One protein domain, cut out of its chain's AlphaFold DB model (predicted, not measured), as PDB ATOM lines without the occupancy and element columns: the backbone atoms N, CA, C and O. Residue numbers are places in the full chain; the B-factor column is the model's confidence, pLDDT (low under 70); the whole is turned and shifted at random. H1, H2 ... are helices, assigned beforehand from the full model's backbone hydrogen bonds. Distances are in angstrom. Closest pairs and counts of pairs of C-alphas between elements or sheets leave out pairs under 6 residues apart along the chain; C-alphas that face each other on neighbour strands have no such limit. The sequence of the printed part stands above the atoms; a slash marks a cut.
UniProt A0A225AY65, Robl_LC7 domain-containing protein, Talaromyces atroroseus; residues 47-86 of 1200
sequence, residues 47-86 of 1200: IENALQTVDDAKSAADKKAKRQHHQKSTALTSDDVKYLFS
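AT A GLANCE: This is residues 47 to 86 of the 1200 residues of the protein "Robl_LC7 domain-containing protein" of Talaromyces atroroseus (UniProt A0A225AY65). One long helix, H1, makes the length of a flat U; after H1 the backbone turns and folds back as a loop, residues 66 to 77, to a short helix, H2, set crosswise near the first part of H1. The 40 printed residues hold two named helices, H1 then H2, and no named strand: the class is all helix. The whole is only just loose, close to compact, with a radius of gyration of the C-alphas of 11.2 A, and spans 33 by 17 by 7 A.

HOW THE PARTS SIT: H1, residues 47 to 65, touches H2, residues 78 to 84, with residues 51 to 55 alone. The closest C-alphas, of Leu 51 and Ser 78, are 5.0 A apart. Their lines are only just about perpendicular, at 70.4 degrees. In both helices every O i to N i+4 pair is within hydrogen-bond range.

IN THESE COORDINATES: H1 runs 27.0 A from C-alpha 47 at (19.873, 24.203, 21.920) to C-alpha 65 at (41.046, 31.223, 37.177). H2 measures 9.9 A and ends with C-alpha 84 at (22.915, 37.950, 23.329).

THE WHOLE: The farthest C-alphas, of His 69 and Ser 86, are 33.6 A apart. The printed part has no cut. The link from H1 to H2 is long, 12 residues. Residues 65 to 75 have pLDDT under 70.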
ATOM      1  N   ILE A  47      19.713  22.918  21.236       71.19
ATOM      2  CA  ILE A  47      19.873  24.203  21.920       71.19
ATOM      3  C   ILE A  47      20.260  23.997  23.394       71.19
ATOM      4  O   ILE A  47      21.270  24.538  23.837       71.19
ATOM      5  N   GLU A  48      19.518  23.169  24.138       73.06
ATOM      6  CA  GLU A  48      19.802  22.876  25.555       73.06
ATOM      7  C   GLU A  48      21.186  22.232  25.735       73.06
ATOM      8  O   GLU A  48      21.972  22.673  26.571       73.06
ATOM      9  N   ASN A  49      21.535  21.256  24.888       72.50
ATOM     10  CA  ASN A  49      22.852  20.611  24.920       72.50
ATOM     11  C   ASN A  49      24.004  21.599  24.648       72.50
ATOM     12  O   ASN A  49      25.073  21.497  25.256       72.50
ATOM     13  N   ALA A  50      23.801  22.569  23.748       72.44
ATOM     14  CA  ALA A  50      24.792  23.605  23.467       72.44
ATOM     15  C   ALA A  50      24.963  24.568  24.655       72.44
ATOM     16  O   ALA A  50      26.099  24.862  25.026       72.44
ATOM     17  N   LEU A  51      23.868  24.997  25.294       77.69
ATOM     18  CA  LEU A  51      23.905  25.841  26.496       77.69
ATOM     19  C   LEU A  51      24.589  25.133  27.678       77.69
ATOM     20  O   LEU A  51      25.482  25.710  28.296       77.69
ATOM     21  N   GLN A  52      24.277  23.855  27.924       79.75
ATOM     22  CA  GLN A  52      24.954  23.059  28.957       79.75
ATOM     23  C   GLN A  52      26.472  22.981  28.710       79.75
ATOM     24  O   GLN A  52      27.270  23.117  29.637       79.75
ATOM     25  N   THR A  53      26.886  22.839  27.446       78.56
ATOM     26  CA  THR A  53      28.308  22.819  27.060       78.56
ATOM     27  C   THR A  53      29.012  24.155  27.359       78.56
ATOM     28  O   THR A  53      30.203  24.163  27.687       78.56
ATOM     29  N   VAL A  54      28.297  25.285  27.281       78.00
ATOM     30  CA  VAL A  54      28.814  26.616  27.650       78.00
ATOM     31  C   VAL A  54      29.016  26.718  29.165       78.00
ATOM     32  O   VAL A  54      30.101  27.104  29.606       78.00
ATOM     33  N   ASP A  55      28.034  26.305  29.966       82.12
ATOM     34  CA  ASP A  55      28.129  26.352  31.432       82.12
ATOM     35  C   ASP A  55      29.185  25.385  31.992       82.12
ATOM     36  O   ASP A  55      29.914  25.727  32.934       82.12
ATOM     37  N   ASP A  56      29.353  24.215  31.373       81.00
ATOM     38  CA  ASP A  56      30.434  23.276  31.682       81.00
ATOM     39  C   ASP A  56      31.811  23.887  31.359       81.00
ATOM     40  O   ASP A  56      32.756  23.791  32.156       81.00
ATOM     41  N   ALA A  57      31.930  24.581  30.220       76.75
ATOM     42  CA  ALA A  57      33.152  25.276  29.817       76.75
ATOM     43  C   ALA A  57      33.487  26.454  30.748       76.75
ATOM     44  O   ALA A  57      34.648  26.596  31.152       76.75
ATOM     45  N   LYS A  58      32.495  27.254  31.163       78.69
ATOM     46  CA  LYS A  58      32.680  28.312  32.168       78.69
ATOM     47  C   LYS A  58      33.065  27.731  33.526       78.69
ATOM     48  O   LYS A  58      34.037  28.177  34.134       78.69
ATOM     49  N   SER A  59      32.399  26.662  33.959       80.50
ATOM     50  CA  SER A  59      32.733  25.939  35.190       80.50
ATOM     51  C   SER A  59      34.175  25.415  35.192       80.50
ATOM     52  O   SER A  59      34.826  25.384  36.241       80.50
ATOM     53  N   ALA A  60      34.708  25.016  34.033       77.81
ATOM     54  CA  ALA A  60      36.115  24.655  33.870       77.81
ATOM     55  C   ALA A  60      37.051  25.884  33.875       77.81
ATOM     56  O   ALA A  60      38.116  25.838  34.503       77.81
ATOM     57  N   ALA A  61      36.656  26.986  33.229       73.94
ATOM     58  CA  ALA A  61      37.406  28.243  33.207       73.94
ATOM     59  C   ALA A  61      37.546  28.860  34.610       73.94
ATOM     60  O   ALA A  61      38.655  29.195  35.025       73.94
ATOM     61  N   ASP A  62      36.471  28.905  35.396       75.19
ATOM     62  CA  ASP A  62      36.464  29.481  36.745       75.19
ATOM     63  C   ASP A  62      37.305  28.650  37.731       75.19
ATOM     64  O   ASP A  62      38.028  29.199  38.569       75.19
ATOM     65  N   LYS A  63      37.305  27.315  37.587       77.94
ATOM     66  CA  LYS A  63      38.223  26.413  38.314       77.94
ATOM     67  C   LYS A  63      39.694  26.665  37.956       77.94
ATOM     68  O   LYS A  63      40.569  26.451  38.797       77.94
ATOM     69  N   LYS A  64      39.984  27.122  36.732       71.56
ATOM     70  CA  LYS A  64      41.334  27.481  36.268       71.56
ATOM     71  C   LYS A  64      41.743  28.882  36.744       71.56
ATOM     72  O   LYS A  64      42.847  29.032  37.260       71.56
ATOM     73  N   ALA A  65      40.840  29.862  36.680       64.62
ATOM     74  CA  ALA A  65      41.046  31.223  37.177       64.62
ATOM     75  C   ALA A  65      41.267  31.259  38.701       64.62
ATOM     76  O   ALA A  65      42.204  31.898  39.173       64.62
ATOM     77  N   LYS A  66      40.511  30.476  39.489       65.12
ATOM     78  CA  LYS A  66      40.743  30.333  40.944       65.12
ATOM     79  C   LYS A  66      42.118  29.752  41.305       65.12
ATOM     80  O   LYS A  66      42.586  29.968  42.417       65.12
ATOM     81  N   ARG A  67      42.785  29.038  40.388       65.62
ATOM     82  CA  ARG A  67      44.171  28.553  40.559       65.62
ATOM     83  C   ARG A  67      45.230  29.582  40.142       65.62
ATOM     84  O   ARG A  67      46.408  29.372  40.410       65.62
ATOM     85  N   GLN A  68      44.830  30.668  39.483       61.69
ATOM     86  CA  GLN A  68      45.697  31.716  38.948       61.69
ATOM     87  C   GLN A  68      45.185  33.080  39.433       61.69
ATOM     88  O   GLN A  68      44.534  33.814  38.692       61.69
ATOM     89  N   HIS A  69      45.459  33.401  40.705       52.25
ATOM     90  CA  HIS A  69      45.077  34.669  41.344       52.25
ATOM     91  C   HIS A  69      45.460  35.888  40.475       52.25
ATOM     92  O   HIS A  69      46.615  36.299  40.537       52.25
ATOM     93  N   HIS A  70      44.483  36.452  39.741       52.06
ATOM     94  CA  HIS A  70      44.361  37.821  39.172       52.06
ATOM     95  C   HIS A  70      43.665  37.913  37.791       52.06
ATOM     96  O   HIS A  70      43.497  39.023  37.291       52.06
ATOM     97  N   GLN A  71      43.192  36.823  37.170       51.31
ATOM     98  CA  GLN A  71      42.388  36.928  35.935       51.31
ATOM     99  C   GLN A  71      40.880  36.779  36.189       51.31
ATOM    100  O   GLN A  71      40.425  35.747  36.682       51.31
ATOM    101  N   LYS A  72      40.094  37.803  35.811       53.31
ATOM    102  CA  LYS A  72      38.636  37.673  35.651       53.31
ATOM    103  C   LYS A  72      38.357  36.697  34.505       53.31
ATOM    104  O   LYS A  72      38.902  36.852  33.414       53.31
ATOM    105  N   SER A  73      37.499  35.715  34.761       58.75
ATOM    106  CA  SER A  73      36.978  34.807  33.740       58.75
ATOM    107  C   SER A  73      36.116  35.596  32.756       58.75
ATOM    108  O   SER A  73      35.175  36.270  33.169       58.75
ATOM    109  N   THR A  74      36.450  35.542  31.467       63.47
ATOM    110  CA  THR A  74      35.677  36.191  30.394       63.47
ATOM    111  C   THR A  74      34.665  35.246  29.745       63.47
ATOM    112  O   THR A  74      33.992  35.647  28.803       63.47
ATOM    113  N   ALA A  75      34.561  33.993  30.201       69.31
ATOM    114  CA  ALA A  75      33.682  32.986  29.610       69.31
ATOM    115  C   ALA A  75      32.195  33.344  29.786       69.31
ATOM    116  O   ALA A  75      31.740  33.611  30.907       69.31
ATOM    117  N   LEU A  76      31.457  33.303  28.675       73.44
ATOM    118  CA  LEU A  76      29.998  33.427  28.644       73.44
ATOM    119  C   LEU A  76      29.342  32.290  29.453       73.44
ATOM    120  O   LEU A  76      29.849  31.169  29.474       73.44
ATOM    121  N   THR A  77      28.239  32.590  30.134       81.88
ATOM    122  CA  THR A  77      27.252  31.616  30.643       81.88
ATOM    123  C   THR A  77      26.236  31.261  29.560       81.88
ATOM    124  O   THR A  77      26.113  31.966  28.556       81.88
ATOM    125  N   SER A  78      25.432  30.228  29.817       79.75
ATOM    126  CA  SER A  78      24.121  30.058  29.191       79.75
ATOM    127  C   SER A  78      23.317  31.366  29.207       79.75
ATOM    128  O   SER A  78      22.870  31.798  28.152       79.75
ATOM    129  N   ASP A  79      23.191  32.050  30.350       79.75
ATOM    130  CA  ASP A  79      22.388  33.281  30.468       79.75
ATOM    131  C   ASP A  79      22.925  34.441  29.605       79.75
ATOM    132  O   ASP A  79      22.143  35.146  28.969       79.75
ATOM    133  N   ASP A  80      24.250  34.601  29.501       79.69
ATOM    134  CA  ASP A  80      24.891  35.597  28.630       79.69
ATOM    135  C   ASP A  80      24.610  35.293  27.144       79.69
ATOM    136  O   ASP A  80      24.366  36.203  26.350       79.69
ATOM    137  N   VAL A  81      24.609  34.008  26.761       77.94
ATOM    138  CA  VAL A  81      24.258  33.556  25.403       77.94
ATOM    139  C   VAL A  81      22.764  33.755  25.128       77.94
ATOM    140  O   VAL A  81      22.413  34.302  24.083       77.94
ATOM    141  N   LYS A  82      21.884  33.382  26.066       80.19
ATOM    142  CA  LYS A  82      20.433  33.615  25.980       80.19
ATOM    143  C   LYS A  82      20.121  35.102  25.806       80.19
ATOM    144  O   LYS A  82      19.313  35.456  24.955       80.19
ATOM    145  N   TYR A  83      20.800  35.971  26.555       78.56
ATOM    146  CA  TYR A  83      20.666  37.422  26.432       78.56
ATOM    147  C   TYR A  83      21.123  37.923  25.053       78.56
ATOM    148  O   TYR A  83      20.354  38.600  24.367       78.56
ATOM    149  N   LEU A  84      22.328  37.536  24.612       75.75
ATOM    150  CA  LEU A  84      22.915  37.950  23.329       75.75
ATOM    151  C   LEU A  84      22.062  37.545  22.113       75.75
ATOM    152  O   LEU A  84      22.036  38.263  21.115       75.75
ATOM    153  N   PHE A  85      21.355  36.415  22.200       76.19
ATOM    154  CA  PHE A  85      20.507  35.874  21.132       76.19
ATOM    155  C   PHE A  85      19.002  35.949  21.420       76.19
ATOM    156  O   PHE A  85      18.220  35.313  20.716       76.19
ATOM    157  N   SER A  86      18.572  36.729  22.413       76.56
ATOM    158  CA  SER A  86      17.155  36.894  22.775       76.56
ATOM    159  C   SER A  86      16.288  37.251  21.559       76.56
ATOM    160  O   SER A  86      15.371  36.511  21.210       76.56
TER     161      SER A  86